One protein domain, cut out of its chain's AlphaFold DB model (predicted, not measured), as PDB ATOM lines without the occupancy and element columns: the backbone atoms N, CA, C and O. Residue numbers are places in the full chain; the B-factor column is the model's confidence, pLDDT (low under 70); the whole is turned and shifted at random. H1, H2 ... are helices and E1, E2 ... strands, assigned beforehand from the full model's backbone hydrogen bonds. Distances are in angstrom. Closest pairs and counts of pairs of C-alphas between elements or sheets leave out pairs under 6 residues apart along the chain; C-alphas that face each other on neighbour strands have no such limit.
ATOM      1  N   THR A   5     -13.155 -19.463 -24.957       85.44
ATOM      2  CA  THR A   5     -13.961 -20.666 -25.172       85.44
ATOM      3  C   THR A   5     -15.426 -20.270 -25.093       85.44
ATOM      4  O   THR A   5     -15.827 -19.635 -24.116       85.44
ATOM      5  N   THR A   6     -16.206 -20.624 -26.114       83.12
ATOM      6  CA  THR A   6     -17.629 -20.279 -26.212       83.12
ATOM      7  C   THR A   6     -18.487 -21.536 -26.158       83.12
ATOM      8  O   THR A   6     -18.220 -22.505 -26.868       83.12
ATOM      9  N   PHE A   7     -19.523 -21.499 -25.327       84.75
ATOM     10  CA  PHE A   7     -20.555 -22.520 -25.203       84.75
ATOM     11  C   PHE A   7     -21.858 -21.993 -25.802       84.75
ATOM     12  O   PHE A   7     -22.228 -20.840 -25.565       84.75
ATOM     13  N   TYR A   8     -22.545 -22.851 -26.555       81.44
ATOM     14  CA  TYR A   8     -23.817 -22.544 -27.202       81.44
ATOM     15  C   TYR A   8     -24.925 -23.380 -26.579       81.44
ATOM     16  O   TYR A   8     -24.804 -24.603 -26.481       81.44
ATOM     17  N   PHE A   9     -26.013 -22.720 -26.204       80.19
ATOM     18  CA  PHE A   9     -27.230 -23.376 -25.739       80.19
ATOM     19  C   PHE A   9     -28.341 -23.141 -26.749       80.19
ATOM     20  O   PHE A   9     -28.488 -22.029 -27.251       80.19
ATOM     21  N   TYR A  10     -29.098 -24.201 -27.034       76.44
ATOM     22  CA  TYR A  10     -30.235 -24.182 -27.944       76.44
ATOM     23  C   TYR A  10     -31.482 -24.615 -27.183       76.44
ATOM     24  O   TYR A  10     -31.495 -25.683 -26.566       76.44
ATOM     25  N   GLY A  11     -32.532 -23.804 -27.249       70.44
ATOM     26  CA  GLY A  11     -33.816 -24.091 -26.623       70.44
ATOM     27  C   GLY A  11     -34.983 -23.557 -27.444       70.44
ATOM     28  O   GLY A  11     -34.812 -22.719 -28.324       70.44
ATOM     29  N   THR A  12     -36.181 -24.070 -27.163       71.62
ATOM     30  CA  THR A  12     -37.437 -23.559 -27.738       71.62
ATOM     31  C   THR A  12     -38.096 -22.495 -26.863       71.62
ATOM     32  O   THR A  12     -38.959 -21.774 -27.352       71.62
ATOM     33  N   SER A  13     -37.726 -22.422 -25.580       74.31
ATOM     34  CA  SER A  13     -38.174 -21.372 -24.663       74.31
ATOM     35  C   SER A  13     -37.420 -20.080 -24.934       74.31
ATOM     36  O   SER A  13     -36.209 -20.100 -25.147       74.31
ATOM     37  N   THR A  14     -38.132 -18.960 -24.858       82.19
ATOM     38  CA  THR A  14     -37.548 -17.621 -24.981       82.19
ATOM     39  C   THR A  14     -36.803 -17.183 -23.726       82.19
ATOM     40  O   THR A  14     -35.952 -16.302 -23.806       82.19
ATOM     41  N   ILE A  15     -37.100 -17.797 -22.577       87.50
ATOM     42  CA  ILE A  15     -36.475 -17.487 -21.290       87.50
ATOM     43  C   ILE A  15     -35.791 -18.735 -20.729       87.50
ATOM     44  O   ILE A  15     -36.334 -19.843 -20.769       87.50
ATOM     45  N   SER A  16     -34.585 -18.551 -20.198       88.94
ATOM     46  CA  SER A  16     -33.835 -19.598 -19.508       88.94
ATOM     47  C   SER A  16     -33.072 -19.045 -18.310       88.94
ATOM     48  O   SER A  16     -32.754 -17.859 -18.255       88.94
ATOM     49  N   THR A  17     -32.757 -19.915 -17.355       90.69
ATOM     50  CA  THR A  17     -31.925 -19.586 -16.197       90.69
ATOM     51  C   THR A  17     -30.572 -20.275 -16.329       90.69
ATOM     52  O   THR A  17     -30.453 -21.457 -15.970       90.69
ATOM     53  N   PRO A  18     -29.557 -19.617 -16.918       91.44
ATOM     54  CA  PRO A  18     -28.229 -20.186 -16.972       91.44
ATOM     55  C   PRO A  18     -27.527 -20.075 -15.618       91.44
ATOM     56  O   PRO A  18     -27.567 -19.046 -14.944       91.44
ATOM     57  N   THR A  19     -26.847 -21.154 -15.245       92.38
ATOM     58  CA  THR A  19     -26.050 -21.272 -14.028       92.38
ATOM     59  C   THR A  19     -24.646 -21.716 -14.407       92.38
ATOM     60  O   THR A  19     -24.471 -22.718 -15.104       92.38
ATOM     61  N   SER A  20     -23.642 -20.968 -13.958       93.62
ATOM     62  CA  SER A  20     -22.225 -21.279 -14.161       93.62
ATOM     63  C   SER A  20     -21.536 -21.430 -12.813       93.62
ATOM     64  O   SER A  20     -21.648 -20.550 -11.963       93.62
ATOM     65  N   GLY A  21     -20.828 -22.540 -12.621       93.56
ATOM     66  CA  GLY A  21     -20.077 -22.833 -11.407       93.56
ATOM     67  C   GLY A  21     -18.582 -22.940 -11.670       93.56
ATOM     68  O   GLY A  21     -18.132 -23.574 -12.630       93.56
ATOM     69  N   PHE A  22     -17.807 -22.350 -10.766       94.69
ATOM     70  CA  PHE A  22     -16.356 -22.291 -10.821       94.69
ATOM     71  C   PHE A  22     -15.777 -22.797  -9.499       94.69
ATOM     72  O   PHE A  22     -15.914 -22.157  -8.460       94.69
ATOM     73  N   LEU A  23     -15.100 -23.940  -9.567       95.00
ATOM     74  CA  LEU A  23     -14.225 -24.471  -8.527       95.00
ATOM     75  C   LEU A  23     -12.883 -24.818  -9.180       95.00
ATOM     76  O   LEU A  23     -12.809 -25.769  -9.959       95.00
ATOM     77  N   TYR A  24     -11.837 -24.032  -8.897       95.12
ATOM     78  CA  TYR A  24     -10.525 -24.210  -9.540       95.12
ATOM     79  C   TYR A  24      -9.939 -25.595  -9.246       95.12
ATOM     80  O   TYR A  24      -9.368 -26.221 -10.139       95.12
ATOM     81  N   GLY A  25     -10.061 -26.076  -8.003       94.06
ATOM     82  CA  GLY A  25      -9.681 -27.437  -7.613       94.06
ATOM     83  C   GLY A  25      -8.211 -27.792  -7.860       94.06
ATOM     84  O   GLY A  25      -7.858 -28.964  -7.801       94.06
ATOM     85  N   ASN A  26      -7.359 -26.801  -8.155       95.38
ATOM     86  CA  ASN A  26      -5.987 -27.001  -8.611       95.38
ATOM     87  C   ASN A  26      -5.878 -27.943  -9.834       95.38
ATOM     88  O   ASN A  26      -4.984 -28.788  -9.887       95.38
ATOM     89  N   TYR A  27      -6.790 -27.815 -10.812       91.81
ATOM     90  CA  TYR A  27      -6.889 -28.745 -11.952       91.81
ATOM     91  C   TYR A  27      -5.599 -28.863 -12.788       91.81
ATOM     92  O   TYR A  27      -5.382 -29.882 -13.440       91.81
ATOM     93  N   ASP A  28      -4.753 -27.830 -12.786       93.12
ATOM     94  CA  ASP A  28      -3.497 -27.760 -13.544       93.12
ATOM     95  C   ASP A  28      -2.241 -27.984 -12.680       93.12
ATOM     96  O   ASP A  28      -1.123 -27.964 -13.196       93.12
ATOM     97  N   GLY A  29      -2.399 -28.197 -11.368       95.50
ATOM     98  CA  GLY A  29      -1.293 -28.401 -10.432       95.50
ATOM     99  C   GLY A  29      -0.467 -27.149 -10.105       95.50
ATOM    100  O   GLY A  29       0.524 -27.266  -9.383       95.50
ATOM    101  N   LEU A  30      -0.835 -25.961 -10.601       94.88
ATOM    102  CA  LEU A  30      -0.072 -24.719 -10.395       94.88
ATOM    103  C   LEU A  30      -0.396 -24.009  -9.075       94.88
ATOM    104  O   LEU A  30       0.345 -23.117  -8.660       94.88
ATOM    105  N   ASN A  31      -1.503 -24.385  -8.435       94.88
ATOM    106  CA  ASN A  31      -2.062 -23.769  -7.237       94.88
ATOM    107  C   ASN A  31      -2.160 -22.235  -7.343       94.88
ATOM    108  O   ASN A  31      -1.897 -21.503  -6.389       94.88
ATOM    109  N   ARG A  32      -2.516 -21.752  -8.537       95.19
ATOM    110  CA  ARG A  32      -2.640 -20.332  -8.863       95.19
ATOM    111  C   ARG A  32      -3.938 -20.128  -9.643       95.19
ATOM    112  O   ARG A  32      -3.908 -20.238 -10.870       95.19
ATOM    113  N   PRO A  33      -5.060 -19.858  -8.949       95.38
ATOM    114  CA  PRO A  33      -6.347 -19.681  -9.605       95.38
ATOM    115  C   PRO A  33      -6.274 -18.593 -10.691       95.38
ATOM    116  O   PRO A  33      -5.689 -17.531 -10.451       95.38
ATOM    117  N   PRO A  34      -6.824 -18.843 -11.889       95.56
ATOM    118  CA  PRO A  34      -6.805 -17.876 -12.974       95.56
ATOM    119  C   PRO A  34      -7.878 -16.790 -12.805       95.56
ATOM    120  O   PRO A  34      -8.945 -17.031 -12.244       95.56
ATOM    121  N   ALA A  35      -7.603 -15.611 -13.363       96.12
ATOM    122  CA  ALA A  35      -8.503 -14.467 -13.435       96.12
ATOM    123  C   ALA A  35      -9.003 -14.262 -14.873       96.12
ATOM    124  O   ALA A  35      -8.208 -14.044 -15.793       96.12
ATOM    125  N   PHE A  36     -10.315 -14.287 -15.081       96.75
ATOM    126  CA  PHE A  36     -10.924 -14.174 -16.410       96.75
ATOM    127  C   PHE A  36     -12.302 -13.503 -16.358       96.75
ATOM    128  O   PHE A  36     -12.822 -13.193 -15.288       96.75
ATOM    129  N   ASP A  37     -12.873 -13.208 -17.525       96.81
ATOM    130  CA  ASP A  37     -14.203 -12.605 -17.634       96.81
ATOM    131  C   ASP A  37     -15.230 -13.627 -18.126       96.81
ATOM    132  O   ASP A  37     -14.992 -14.331 -19.111       96.81
ATOM    133  N   LEU A  38     -16.386 -13.663 -17.464       95.31
ATOM    134  CA  LEU A  38     -17.589 -14.318 -17.959       95.31
ATOM    135  C   LEU A  38     -18.345 -13.335 -18.852       95.31
ATOM    136  O   LEU A  38     -18.698 -12.235 -18.421       95.31
ATOM    137  N   VAL A  39     -18.577 -13.718 -20.101       94.38
ATOM    138  CA  VAL A  39     -19.191 -12.866 -21.121       94.38
ATOM    139  C   VAL A  39     -20.418 -13.571 -21.685       94.38
ATOM    140  O   VAL A  39     -20.312 -14.709 -22.132       94.38
ATOM    141  N   LEU A  40     -21.563 -12.896 -21.693       90.69
ATOM    142  CA  LEU A  40     -22.817 -13.380 -22.265       90.69
ATOM    143  C   LEU A  40     -23.177 -12.508 -23.468       90.69
ATOM    144  O   LEU A  40     -23.265 -11.292 -23.329       90.69
ATOM    145  N   ASP A  41     -23.295 -13.104 -24.655       88.88
ATOM    146  CA  ASP A  41     -23.576 -12.401 -25.922       88.88
ATOM    147  C   ASP A  41     -22.699 -11.160 -26.173       88.88
ATOM    148  O   ASP A  41     -23.119 -10.139 -26.711       88.88
ATOM    149  N   GLY A  42     -21.428 -11.249 -25.777       89.19
ATOM    150  CA  GLY A  42     -20.459 -10.160 -25.917       89.19
ATOM    151  C   GLY A  42     -20.497  -9.119 -24.792       89.19
ATOM    152  O   GLY A  42     -19.578  -8.303 -24.705       89.19
ATOM    153  N   MET A  43     -21.479  -9.175 -23.889       89.44
ATOM    154  CA  MET A  43     -21.542  -8.340 -22.692       89.44
ATOM    155  C   MET A  43     -20.806  -9.004 -21.526       89.44
ATOM    156  O   MET A  43     -21.054 -10.159 -21.185       89.44
ATOM    157  N   LYS A  44     -19.879  -8.278 -20.893       92.62
ATOM    158  CA  LYS A  44     -19.210  -8.765 -19.681       92.62
ATOM    159  C   LYS A  44     -20.224  -8.822 -18.541       92.62
ATOM    160  O   LYS A  44     -20.753  -7.788 -18.148       92.62
ATOM    161  N   MET A  45     -20.413 -10.023 -18.008       90.69
ATOM    162  CA  MET A  45     -21.237 -10.277 -16.837       90.69
ATOM    163  C   MET A  45     -20.362 -10.115 -15.603       90.69
ATOM    164  O   MET A  45     -20.308  -9.045 -15.010       90.69
ATOM    165  N   LEU A  46     -19.541 -11.120 -15.306       92.94
ATOM    166  CA  LEU A  46     -18.793 -11.191 -14.061       92.94
ATOM    167  C   LEU A  46     -17.282 -11.290 -14.297       92.94
ATOM    168  O   LEU A  46     -16.804 -11.855 -15.282       92.94
ATOM    169  N   ALA A  47     -16.522 -10.725 -13.364       95.44
ATOM    170  CA  ALA A  47     -15.101 -10.985 -13.187       95.44
ATOM    171  C   ALA A  47     -14.922 -12.241 -12.321       95.44
ATOM    172  O   ALA A  47     -15.294 -12.217 -11.153       95.44
ATOM    173  N   ILE A  48     -14.351 -13.314 -12.869       96.25
ATOM    174  CA  ILE A  48     -14.060 -14.532 -12.107       96.25
ATOM    175  C   ILE A  48     -12.615 -14.462 -11.620       96.25
ATOM    176  O   ILE A  48     -11.686 -14.515 -12.425       96.25
ATOM    177  N   GLU A  49     -12.440 -14.303 -10.307       96.12
ATOM    178  CA  GLU A  49     -11.138 -14.136  -9.646       96.12
ATOM    179  C   GLU A  49     -11.093 -14.901  -8.308       96.12
ATOM    180  O   GLU A  49     -11.062 -14.277  -7.246       96.12
ATOM    181  N   PRO A  50     -11.112 -16.249  -8.319       94.81
ATOM    182  CA  PRO A  50     -11.051 -17.024  -7.088       94.81
ATOM    183  C   PRO A  50      -9.731 -16.760  -6.358       94.81
ATOM    184  O   PRO A  50      -8.653 -16.756  -6.948       94.81
ATOM    185  N   THR A  51      -9.804 -16.589  -5.048       95.69
ATOM    186  CA  THR A  51      -8.658 -16.345  -4.167       95.69
ATOM    187  C   THR A  51      -7.962 -17.633  -3.723       95.69
ATOM    188  O   THR A  51      -6.831 -17.590  -3.239       95.69
ATOM    189  N   SER A  52      -8.606 -18.796  -3.891       95.81
ATOM    190  CA  SER A  52      -8.056 -20.100  -3.499       95.81
ATOM    191  C   SER A  52      -8.560 -21.256  -4.372       95.81
ATOM    192  O   SER A  52      -9.510 -21.115  -5.140       95.81
ATOM    193  N   ALA A  53      -7.940 -22.434  -4.237       94.88
ATOM    194  CA  ALA A  53      -8.343 -23.643  -4.963       94.88
ATOM    195  C   ALA A  53      -9.671 -24.257  -4.507       94.88
ATOM    196  O   ALA A  53     -10.259 -25.041  -5.250       94.88
ATOM    197  N   THR A  54     -10.139 -23.899  -3.314       93.50
ATOM    198  CA  THR A  54     -11.381 -24.405  -2.723       93.50
ATOM    199  C   THR A  54     -12.518 -23.393  -2.775       93.50
ATOM    200  O   THR A  54     -13.623 -23.709  -2.345       93.50
ATOM    201  N   GLU A  55     -12.259 -22.174  -3.249       93.81
ATOM    202  CA  GLU A  55     -13.306 -21.172  -3.402       93.81
ATOM    203  C   GLU A  55     -14.267 -21.575  -4.518       93.81
ATOM    204  O   GLU A  55     -13.856 -21.970  -5.613       93.81
ATOM    205  N   ILE A  56     -15.555 -21.465  -4.205       91.44
ATOM    206  CA  ILE A  56     -16.654 -21.722  -5.120       91.44
ATOM    207  C   ILE A  56     -17.237 -20.374  -5.516       91.44
ATOM    208  O   ILE A  56     -17.722 -19.633  -4.661       91.44
ATOM    209  N   VAL A  57     -17.240 -20.092  -6.814       93.06
ATOM    210  CA  VAL A  57     -17.979 -18.971  -7.398       93.06
ATOM    211  C   VAL A  57     -19.124 -19.553  -8.214       93.06
ATOM    212  O   VAL A  57     -18.914 -20.449  -9.030       93.06
ATOM    213  N   MET A  58     -20.342 -19.070  -7.990       90.75
ATOM    214  CA  MET A  58     -21.510 -19.440  -8.782       90.75
ATOM    215  C   MET A  58     -22.221 -18.186  -9.256       90.75
ATOM    216  O   MET A  58     -22.426 -17.267  -8.470       90.75
ATOM    217  N   GLU A  59     -22.621 -18.199 -10.520       91.69
ATOM    218  CA  GLU A  59     -23.416 -17.146 -11.134       91.69
ATOM    219  C   GLU A  59     -24.703 -17.758 -11.683       91.69
ATOM    220  O   GLU A  59     -24.653 -18.703 -12.474       91.69
ATOM    221  N   GLU A  60     -25.850 -17.225 -11.260       91.81
ATOM    222  CA  GLU A  60     -27.169 -17.576 -11.788       91.81
ATOM    223  C   GLU A  60     -27.797 -16.331 -12.417       91.81
ATOM    224  O   GLU A  60     -27.895 -15.275 -11.788       91.81
ATOM    225  N   LEU A  61     -28.244 -16.472 -13.662       92.31
ATOM    226  CA  LEU A  61     -28.890 -15.403 -14.410       92.31
ATOM    227  C   LEU A  61     -30.300 -15.825 -14.815       92.31
ATOM    228  O   LEU A  61     -30.642 -17.006 -14.828       92.31
ATOM    229  N   VAL A  62     -31.090 -14.843 -15.223       91.50
ATOM    230  CA  VAL A  62     -32.286 -15.025 -16.043       91.50
ATOM    231  C   VAL A  62     -31.988 -14.359 -17.370       91.50
ATOM    232  O   VAL A  62     -31.656 -13.176 -17.401       91.50
ATOM    233  N   TYR A  63     -32.074 -15.118 -18.449       90.06
ATOM    234  CA  TYR A  63     -31.697 -14.688 -19.783       90.06
ATOM    235  C   TYR A  63     -32.879 -14.835 -20.735       90.06
ATOM    236  O   TYR A  63     -33.530 -15.884 -20.768       90.06
ATOM    237  N   THR A  64     -33.122 -13.788 -21.520       88.19
ATOM    238  CA  THR A  64     -34.059 -13.821 -22.643       88.19
ATOM    239  C   THR A  64     -33.273 -13.964 -23.937       88.19
ATOM    240  O   THR A  64     -32.388 -13.162 -24.222       88.19
ATOM    241  N   SER A  65     -33.577 -14.997 -24.717       77.50
ATOM    242  CA  SER A  65     -33.009 -15.147 -26.053       77.50
ATOM    243  C   SER A  65     -33.876 -14.407 -27.062       77.50
ATOM    244  O   SER A  65     -35.106 -14.533 -27.032       77.50
ATOM    245  N   GLU A  66     -33.263 -13.768 -28.055       71.31
ATOM    246  CA  GLU A  66     -33.990 -13.435 -29.278       71.31
ATOM    247  C   GLU A  66     -34.554 -14.711 -29.947       71.31
ATOM    248  O   GLU A  66     -34.243 -15.840 -29.565       71.31
ATOM    249  N   LYS A  67     -35.371 -14.556 -30.998       58.31
ATOM    250  CA  LYS A  67     -36.089 -15.642 -31.708       58.31
ATOM    251  C   LYS A  67     -35.244 -16.860 -32.130       58.31
ATOM    252  O   LYS A  67     -35.815 -17.864 -32.544       58.31
ATOM    253  N   SER A  68     -33.914 -16.768 -32.098       64.94
ATOM    254  CA  SER A  68     -32.996 -17.859 -32.431       64.94
ATOM    255  C   SER A  68     -32.837 -18.902 -31.317       64.94
ATOM    256  O   SER A  68     -32.322 -19.981 -31.606       64.94
ATOM    257  N   GLY A  69     -33.256 -18.608 -30.076       67.12
ATOM    258  CA  GLY A  69     -33.078 -19.522 -28.940       67.12
ATOM    259  C   GLY A  69     -31.607 -19.791 -28.599       67.12
ATOM    260  O   GLY A  69     -31.309 -20.790 -27.944       67.12
ATOM    261  N   LEU A  70     -30.694 -18.952 -29.110       78.69
ATOM    262  CA  LEU A  70     -29.249 -19.111 -29.005       78.69
ATOM    263  C   LEU A  70     -28.696 -18.204 -27.912       78.69
ATOM    264  O   LEU A  70     -28.817 -16.989 -28.009       78.69
ATOM    265  N   MET A  71     -28.014 -18.803 -26.942       85.69
ATOM    266  CA  MET A  71     -27.270 -18.091 -25.904       85.69
ATOM    267  C   MET A  71     -25.773 -18.377 -26.054       85.69
ATOM    268  O   MET A  71     -25.379 -19.550 -26.079       85.69
ATOM    269  N   ASN A  72     -24.941 -17.331 -26.113       89.25
ATOM    270  CA  ASN A  72     -23.487 -17.468 -26.222       89.25
ATOM    271  C   ASN A  72     -22.812 -17.129 -24.894       89.25
ATOM    272  O   ASN A  72     -22.690 -15.958 -24.533       89.25
ATOM    273  N   LEU A  73     -22.303 -18.145 -24.197       91.44
ATOM    274  CA  LEU A  73     -21.494 -17.941 -22.997       91.44
ATOM    275  C   LEU A  73     -20.012 -18.089 -23.332       91.44
ATOM    276  O   LEU A  73     -19.584 -19.113 -23.855       91.44
ATOM    277  N   CYS A  74     -19.215 -17.078 -23.018       95.00
ATOM    278  CA  CYS A  74     -17.805 -16.991 -23.359       95.00
ATOM    279  C   CYS A  74     -16.950 -16.802 -22.102       95.00
ATOM    280  O   CYS A  74     -17.178 -15.888 -21.313       95.00
ATOM    281  N   LEU A  75     -15.912 -17.628 -21.963       96.38
ATOM    282  CA  LEU A  75     -14.853 -17.440 -20.974       96.38
ATOM    283  C   LEU A  75     -13.701 -16.687 -21.639       96.38
ATOM    284  O   LEU A  75     -12.985 -17.252 -22.468       96.38
ATOM    285  N   ALA A  76     -13.550 -15.403 -21.327       95.88
ATOM    286  CA  ALA A  76     -12.564 -14.539 -21.963       95.88
ATOM    287  C   ALA A  76     -11.300 -14.414 -21.103       95.88
ATOM    288  O   ALA A  76     -11.331 -13.887 -19.990       95.88
ATOM    289  N   GLU A  77     -10.168 -14.859 -21.652       94.50
ATOM    290  CA  GLU A  77      -8.862 -14.734 -21.006       94.50
ATOM    291  C   GLU A  77      -8.480 -13.260 -20.796       94.50
ATOM    292  O   GLU A  77      -8.582 -12.417 -21.702       94.50
ATOM    293  N   ARG A  78      -7.973 -12.959 -19.598       93.69
ATOM    294  CA  ARG A  78      -7.313 -11.690 -19.302       93.69
ATOM    295  C   ARG A  78      -5.814 -11.815 -19.481       93.69
ATOM    296  O   ARG A  78      -5.228 -12.881 -19.322       93.69
ATOM    297  N   LYS A  79      -5.173 -10.686 -19.773       90.94
ATOM    298  CA  LYS A  79      -3.716 -10.626 -19.844       90.94
ATOM    299  C   LYS A  79      -3.127 -11.072 -18.500       90.94
ATOM    300  O   LYS A  79      -3.532 -10.546 -17.470       90.94
ATOM    301  N   ASP A  80      -2.207 -12.034 -18.545       88.81
ATOM    302  CA  ASP A  80      -1.546 -12.631 -17.376       88.81
ATOM    303  C   ASP A  80      -2.512 -13.332 -16.391       88.81
ATOM    304  O   ASP A  80      -2.121 -13.699 -15.286       88.81
ATOM    305  N   GLY A  81      -3.766 -13.561 -16.812       87.56
ATOM    306  CA  GLY A  81      -4.831 -14.139 -15.994       87.56
ATOM    307  C   GLY A  81      -4.840 -15.666 -15.954       87.56
ATOM    308  O   GLY A  81      -5.501 -16.231 -15.097       87.56
ATOM    309  N   GLY A  82      -4.097 -16.345 -16.828       90.88
ATOM    310  CA  GLY A  82      -4.099 -17.807 -16.919       90.88
ATOM    311  C   GLY A  82      -5.250 -18.361 -17.763       90.88
ATOM    312  O   GLY A  82      -5.989 -17.616 -18.402       90.88
ATOM    313  N   VAL A  83      -5.371 -19.689 -17.804       93.19
ATOM    314  CA  VAL A  83      -6.352 -20.379 -18.657       93.19
ATOM    315  C   VAL A  83      -7.724 -20.373 -17.972       93.19
ATOM    316  O   VAL A  83      -7.835 -20.929 -16.877       93.19
ATOM    317  N   PRO A  84      -8.768 -19.779 -18.586       95.06
ATOM    318  CA  PRO A  84     -10.116 -19.807 -18.030       95.06
ATOM    319  C   PRO A  84     -10.620 -21.236 -17.831       95.06
ATOM    320  O   PRO A  84     -10.323 -22.123 -18.632       95.06
ATOM    321  N   PHE A  85     -11.426 -21.445 -16.797       93.38
ATOM    322  CA  PHE A  85     -12.028 -22.739 -16.493       93.38
ATOM    323  C   PHE A  85     -13.513 -22.575 -16.183       93.38
ATOM    324  O   PHE A  85     -13.979 -21.487 -15.859       93.38
ATOM    325  N   ILE A  86     -14.253 -23.672 -16.283       94.00
ATOM    326  CA  ILE A  86     -15.627 -23.784 -15.807       94.00
ATOM    327  C   ILE A  86     -15.815 -25.211 -15.316       94.00
ATOM    328  O   ILE A  86     -15.388 -26.154 -15.985       94.00
ATOM    329  N   SER A  87     -16.390 -25.365 -14.130       92.88
ATOM    330  CA  SER A  87     -16.533 -26.675 -13.488       92.88
ATOM    331  C   SER A  87     -17.951 -27.217 -13.659       92.88
ATOM    332  O   SER A  87     -18.144 -28.425 -13.734       92.88
ATOM    333  N   SER A  88     -18.947 -26.335 -13.767       90.50
ATOM    334  CA  SER A  88     -20.316 -26.706 -14.116       90.50
ATOM    335  C   SER A  88     -20.986 -25.617 -14.946       90.50
ATOM    336  O   SER A  88     -20.727 -24.424 -14.780       90.50
ATOM    337  N   ILE A  89     -21.850 -26.039 -15.864       90.69
ATOM    338  CA  ILE A  89     -22.669 -25.141 -16.668       90.69
ATOM    339  C   ILE A  89     -24.019 -25.794 -16.932       90.69
ATOM    340  O   ILE A  89     -24.100 -26.972 -17.286       90.69
ATOM    341  N   GLN A  90     -25.085 -25.030 -16.748       89.25
ATOM    342  CA  GLN A  90     -26.447 -25.469 -16.997       89.25
ATOM    343  C   GLN A  90     -27.244 -24.302 -17.566       89.25
ATOM    344  O   GLN A  90     -27.042 -23.169 -17.158       89.25
ATOM    345  N   ALA A  91     -28.165 -24.576 -18.484       88.06
ATOM    346  CA  ALA A  91     -29.196 -23.629 -18.883       88.06
ATOM    347  C   ALA A  91     -30.535 -24.353 -18.813       88.06
ATOM    348  O   ALA A  91     -30.752 -25.329 -19.535       88.06
ATOM    349  N   ILE A  92     -31.398 -23.926 -17.893       87.38
ATOM    350  CA  ILE A  92     -32.719 -24.529 -17.712       87.38
ATOM    351  C   ILE A  92     -33.749 -23.626 -18.398       87.38
ATOM    352  O   ILE A  92     -33.827 -22.451 -18.046       87.38
ATOM    353  N   PRO A  93     -34.531 -24.126 -19.370       86.06
ATOM    354  CA  PRO A  93     -35.626 -23.354 -19.944       86.06
ATOM    355  C   PRO A  93     -36.714 -23.111 -18.892       86.06
ATOM    356  O   PRO A  93     -37.054 -24.014 -18.125       86.06
ATOM    357  N   THR A  94     -37.288 -21.911 -18.874       84.31
ATOM    358  CA  THR A  94     -38.399 -21.558 -17.981       84.31
ATOM    359  C   THR A  94     -39.698 -21.357 -18.758       84.31
ATOM    360  O   THR A  94     -39.696 -21.275 -19.988       84.31
ATOM    361  N   GLY A  95     -40.820 -21.292 -18.036       81.25
ATOM    362  CA  GLY A  95     -42.080 -20.813 -18.606       81.25
ATOM    363  C   GLY A  95     -41.975 -19.331 -18.960       81.25
ATOM    364  O   GLY A  95     -41.384 -18.559 -18.201       81.25
ATOM    365  N   ASP A  96     -42.536 -18.939 -20.106       75.00
ATOM    366  CA  ASP A  96     -42.483 -17.553 -20.595       75.00
ATOM    367  C   ASP A  96     -43.258 -16.575 -19.685       75.00
ATOM    368  O   ASP A  96     -43.056 -15.363 -19.731       75.00
ATOM    369  N   ASP A  97     -44.136 -17.086 -18.820       82.00
ATOM    370  CA  ASP A  97     -44.944 -16.313 -17.877       82.00
ATOM    371  C   ASP A  97     -44.212 -15.968 -16.568       82.00
ATOM    372  O   ASP A  97     -44.523 -14.945 -15.944       82.00
ATOM    373  N   LEU A  98     -43.212 -16.768 -16.174       83.88
ATOM    374  CA  LEU A  98     -42.487 -16.622 -14.904       83.88
ATOM    375  C   LEU A  98     -41.757 -15.274 -14.796       83.88
ATOM    376  O   LEU A  98     -41.678 -14.689 -13.716       83.88
ATOM    377  N   TYR A  99     -41.281 -14.760 -15.932       86.12
ATOM    378  CA  TYR A  99     -40.607 -13.468 -16.057       86.12
ATOM    379  C   TYR A  99     -41.320 -12.560 -17.065       86.12
ATOM    380  O   TYR A  99     -40.689 -11.857 -17.841       86.12
ATOM    381  N   SER A 100     -42.654 -12.523 -17.025       85.69
ATOM    382  CA  SER A 100     -43.508 -11.765 -17.964       85.69
ATOM    383  C   SER A 100     -43.250 -10.253 -18.074       85.69
ATOM    384  O   SER A 100     -43.788  -9.608 -18.971       85.69
ATOM    385  N   LYS A 101     -42.467  -9.664 -17.162       87.81
ATOM    386  CA  LYS A 101     -42.068  -8.245 -17.197       87.81
ATOM    387  C   LYS A 101     -40.685  -8.005 -17.803       87.81
ATOM    388  O   LYS A 101     -40.248  -6.862 -17.827       87.81
ATOM    389  N   MET A 102     -39.989  -9.068 -18.182       87.06
ATOM    390  CA  MET A 102     -38.646  -9.007 -18.733       87.06
ATOM    391  C   MET A 102     -38.729  -8.815 -20.248       87.06
ATOM    392  O   MET A 102     -39.442  -9.552 -20.930       87.06
ATOM    393  N   GLU A 103     -38.020  -7.820 -20.767       85.06
ATOM    394  CA  GLU A 103     -37.997  -7.522 -22.202       85.06
ATOM    395  C   GLU A 103     -37.071  -8.494 -22.957       85.06
ATOM    396  O   GLU A 103     -36.170  -9.095 -22.379       85.06
ATOM    397  N   SER A 104     -37.255  -8.635 -24.276       79.06
ATOM    398  CA  SER A 104     -36.637  -9.691 -25.110       79.06
ATOM    399  C   SER A 104     -35.112  -9.625 -25.306       79.06
ATOM    400  O   SER A 104     -34.576 -10.375 -26.118       79.06
ATOM    401  N   ASN A 105     -34.429  -8.693 -24.649       80.69
ATOM    402  CA  ASN A 105     -32.970  -8.551 -24.672       80.69
ATOM    403  C   ASN A 105     -32.445  -8.094 -23.303       80.69
ATOM    404  O   ASN A 105     -31.464  -7.357 -23.187       80.69
ATOM    405  N   GLU A 106     -33.166  -8.460 -22.248       86.69
ATOM    406  CA  GLU A 106     -32.730  -8.215 -20.887       86.69
ATOM    407  C   GLU A 106     -32.009  -9.440 -20.336       86.69
ATOM    408  O   GLU A 106     -32.156 -10.578 -20.794       86.69
ATOM    409  N   THR A 107     -31.197  -9.195 -19.317       89.31
ATOM    410  CA  THR A 107     -30.626 -10.244 -18.484       89.31
ATOM    411  C   THR A 107     -30.700  -9.777 -17.045       89.31
ATOM    412  O   THR A 107     -30.212  -8.694 -16.718       89.31
ATOM    413  N   PHE A 108     -31.307 -10.583 -16.182       90.56
ATOM    414  CA  PHE A 108     -31.324 -10.323 -14.747       90.56
ATOM    415  C   PHE A 108     -30.300 -11.199 -14.050       90.56
ATOM    416  O   PHE A 108     -30.065 -12.338 -14.441       90.56
ATOM    417  N   TRP A 109     -29.690 -10.648 -13.009       89.94
ATOM    418  CA  TRP A 109     -28.768 -11.378 -12.152       89.94
ATOM    419  C   TRP A 109     -29.503 -11.777 -10.886       89.94
ATOM    420  O   TRP A 109     -30.253 -10.974 -10.315       89.94
ATOM    421  N   LEU A 110     -29.297 -13.010 -10.434       88.75
ATOM    422  CA  LEU A 110     -29.873 -13.440  -9.174       88.75
ATOM    423  C   LEU A 110     -29.157 -12.735  -8.015       88.75
ATOM    424  O   LEU A 110     -28.002 -13.012  -7.721       88.75
ATOM    425  N   VAL A 111     -29.873 -11.854  -7.317       88.25
ATOM    426  CA  VAL A 111     -29.355 -11.209  -6.099       88.25
ATOM    427  C   VAL A 111     -29.512 -12.126  -4.888       88.25
ATOM    428  O   VAL A 111     -28.583 -12.298  -4.106       88.25
ATOM    429  N   ALA A 112     -30.701 -12.707  -4.712       85.62
ATOM    430  CA  ALA A 112     -30.984 -13.626  -3.619       85.62
ATOM    431  C   ALA A 112     -32.195 -14.506  -3.937       85.62
ATOM    432  O   ALA A 112     -33.172 -14.055  -4.535       85.62
ATOM    433  N   ARG A 113     -32.160 -15.749  -3.451       83.69
ATOM    434  CA  ARG A 113     -33.320 -16.639  -3.356       83.69
ATOM    435  C   ARG A 113     -33.559 -16.935  -1.881       83.69
ATOM    436  O   ARG A 113     -32.756 -17.614  -1.251       83.69
ATOM    437  N   ILE A 114     -34.643 -16.396  -1.333       83.00
ATOM    438  CA  ILE A 114     -34.954 -16.483   0.098       83.00
ATOM    439  C   ILE A 114     -36.263 -17.245   0.263       83.00
ATOM    440  O   ILE A 114     -37.270 -16.897  -0.351       83.00
ATOM    441  N   ASN A 115     -36.243 -18.280   1.099       82.38
ATOM    442  CA  ASN A 115     -37.444 -18.990   1.513       82.38
ATOM    443  C   ASN A 115     -37.853 -18.502   2.906       82.38
ATOM    444  O   ASN A 115     -37.147 -18.751   3.880       82.38
ATOM    445  N   TYR A 116     -38.964 -17.775   3.000       82.56
ATOM    446  CA  TYR A 116     -39.455 -17.254   4.274       82.56
ATOM    447  C   TYR A 116     -40.271 -18.317   5.022       82.56
ATOM    448  O   TYR A 116     -41.169 -18.926   4.448       82.56
ATOM    449  N   GLY A 117     -40.013 -18.487   6.325       82.31
ATOM    450  CA  GLY A 117     -40.824 -19.345   7.201       82.31
ATOM    451  C   GLY A 117     -40.390 -20.812   7.280       82.31
ATOM    452  O   GLY A 117     -41.189 -21.654   7.685       82.31
ATOM    453  N   LYS A 118     -39.146 -21.125   6.904       70.69
ATOM    454  CA  LYS A 118     -38.527 -22.437   7.115       70.69
ATOM    455  C   LYS A 118     -37.500 -22.327   8.250       70.69
ATOM    456  O   LYS A 118     -36.679 -21.419   8.211       70.69
ATOM    457  N   ASP A 119     -37.554 -23.233   9.227       69.94
ATOM    458  CA  ASP A 119     -36.451 -23.441  10.173       69.94
ATOM    459  C   ASP A 119     -35.340 -24.175   9.406       69.94
ATOM    460  O   ASP A 119     -35.585 -25.221   8.801       69.94
ATOM    461  N   ASP A 120     -34.171 -23.552   9.305       63.00
ATOM    462  CA  ASP A 120     -33.162 -23.853   8.289       63.00
ATOM    463  C   ASP A 120     -32.711 -25.322   8.230       63.00
ATOM    464  O   ASP A 120     -32.291 -25.913   9.219       63.00
ATOM    465  N   GLU A 121     -32.636 -25.843   7.005       52.31
ATOM    466  CA  GLU A 121     -31.472 -26.618   6.576       52.31
ATOM    467  C   GLU A 121     -31.237 -26.263   5.102       52.31
ATOM    468  O   GLU A 121     -31.838 -26.816   4.176       52.31
ATOM    469  N   PHE A 122     -30.459 -25.201   4.890       55.59
ATOM    470  CA  PHE A 122     -29.920 -24.857   3.581       55.59
ATOM    471  C   PHE A 122     -28.730 -25.770   3.314       55.59
ATOM    472  O   PHE A 122     -27.582 -25.396   3.546       55.59
ATOM    473  N   GLU A 123     -28.984 -26.953   2.772       46.69
ATOM    474  CA  GLU A 123     -27.982 -27.558   1.912       46.69
ATOM    475  C   GLU A 123     -28.107 -26.846   0.560       46.69
ATOM    476  O   GLU A 123     -28.871 -27.241  -0.322       46.69
ATOM    477  N   TYR A 124     -27.362 -25.747   0.379       51.69
ATOM    478  CA  TYR A 124     -26.786 -25.586  -0.947       51.69
ATOM    479  C   TYR A 124     -25.904 -26.808  -1.094       51.69
ATOM    480  O   TYR A 124     -24.808 -26.852  -0.534       51.69
ATOM    481  N   ASP A 125     -26.384 -27.809  -1.813       50.16
ATOM    482  CA  ASP A 125     -25.538 -28.923  -2.176       50.16
ATOM    483  C   ASP A 125     -24.612 -28.449  -3.309       50.16
ATOM    484  O   ASP A 125     -24.652 -28.913  -4.449       50.16
ATOM    485  N   LEU A 126     -23.793 -27.434  -2.986       51.03
ATOM    486  CA  LEU A 126     -22.660 -26.972  -3.777       51.03
ATOM    487  C   LEU A 126     -21.828 -28.196  -4.140       51.03
ATOM    488  O   LEU A 126     -21.387 -28.352  -5.273       51.03
ATOM    489  N   LEU A 127     -21.699 -29.119  -3.185       49.00
ATOM    490  CA  LEU A 127     -21.036 -30.390  -3.375       49.00
ATOM    491  C   LEU A 127     -21.747 -31.276  -4.405       49.00
ATOM    492  O   LEU A 127     -21.043 -31.804  -5.248       49.00
ATOM    493  N   THR A 128     -23.071 -31.416  -4.456       49.91
ATOM    494  CA  THR A 128     -23.745 -32.195  -5.520       49.91
ATOM    495  C   THR A 128     -23.612 -31.570  -6.904       49.91
ATOM    496  O   THR A 128     -23.489 -32.310  -7.884       49.91
ATOM    497  N   ALA A 129     -23.559 -30.238  -7.013       48.97
ATOM    498  CA  ALA A 129     -23.294 -29.572  -8.290       48.97
ATOM    499  C   ALA A 129     -21.873 -29.864  -8.821       48.97
ATOM    500  O   ALA A 129     -21.702 -30.041 -10.027       48.97
ATOM    501  N   PHE A 130     -20.872 -29.977  -7.935       49.69
ATOM    502  CA  PHE A 130     -19.482 -30.298  -8.303       49.69
ATOM    503  C   PHE A 130     -19.116 -31.794  -8.211       49.69
ATOM    504  O   PHE A 130     -18.102 -32.193  -8.766       49.69
ATOM    505  N   ARG A 131     -19.923 -32.651  -7.566       45.12
ATOM    506  CA  ARG A 131     -19.690 -34.110  -7.428       45.12
ATOM    507  C   ARG A 131     -20.034 -34.919  -8.680       45.12
ATOM    508  O   ARG A 131     -19.818 -36.127  -8.692       45.12
ATOM    509  N   LYS A 132     -20.609 -34.296  -9.713       40.59
ATOM    510  CA  LYS A 132     -20.961 -34.977 -10.971       40.59
ATOM    511  C   LYS A 132     -19.814 -35.071 -11.992       40.59
ATOM    512  O   LYS A 132     -20.068 -35.577 -13.083       40.59
TER     513      LYS A 132
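AT A GLANCE: This is residues 5 to 132 of the 133 residues of the protein "Putative LRR receptor-like serine/threonine-protein kinase" of Cucumis melo var. makuwa (UniProt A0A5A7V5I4). Two antiparallel sheets of four strands lie face to face as a sandwich, E1 E6 E3 E4 against E7 E2 E5 E8. Residues 113 to 125 stick out as a long loop that folds back to the short helix H1 on the second sheet. The printed part has 128 residues, in order E1 to E8, then H1; it is mostly strand, though under half of its residues are in named elements. It is compact, with a radius of gyration of the C-alphas of 16.0 A and spans of 46 by 41 by 23 A.

HOW THE PARTS SIT: Start at edge strand E1, residues 5 to 10, antiparallel to E6, residues 70 to 77; N 7 and O 73 are 2.8 A apart, within hydrogen-bond range. E6 is antiparallel to E3, residues 36 to 40, with N 74 and O 39 at 2.8 A. E3 forms a hairpin with E4, residues 43 to 48, with N 38 and O 46 at 2.9 A. In the other sheet, E2, residues 15 to 23, is antiparallel to E7, residues 88 to 93, with N 19 and O 90 at 2.8 A, and to E5, residues 56 to 64, with N 22 and O 57 at 2.8 A. E5 is antiparallel to E8, residues 107 to 109, with N 62 and O 108 at 2.8 A. The facing parts of the sheets are 9.8 A centre to centre. H1, residues 126 to 130, is on the sheet of E2 at a height of 8.8 A; its closest C-alphas to E7 are Phe 130 and Ser 88, 6.9 A apart. Every O i to N i+4 pair in H1 is within hydrogen-bond range.

IN THESE COORDINATES: Find C-alpha 5 at (-13.961, -20.666, -25.172), where E1 begins. E2 runs 26.6 A, E5 25.9 A and E6 22.3 A. H1 ends at C-alpha 130, (-19.482, -30.298, -8.303).

THE WHOLE: The printed part has no cut. The links E2 to E3, E7 to E8 and E8 to H1 are long. Confidence is under 70 at residues 67 to 69 and 119 to 132.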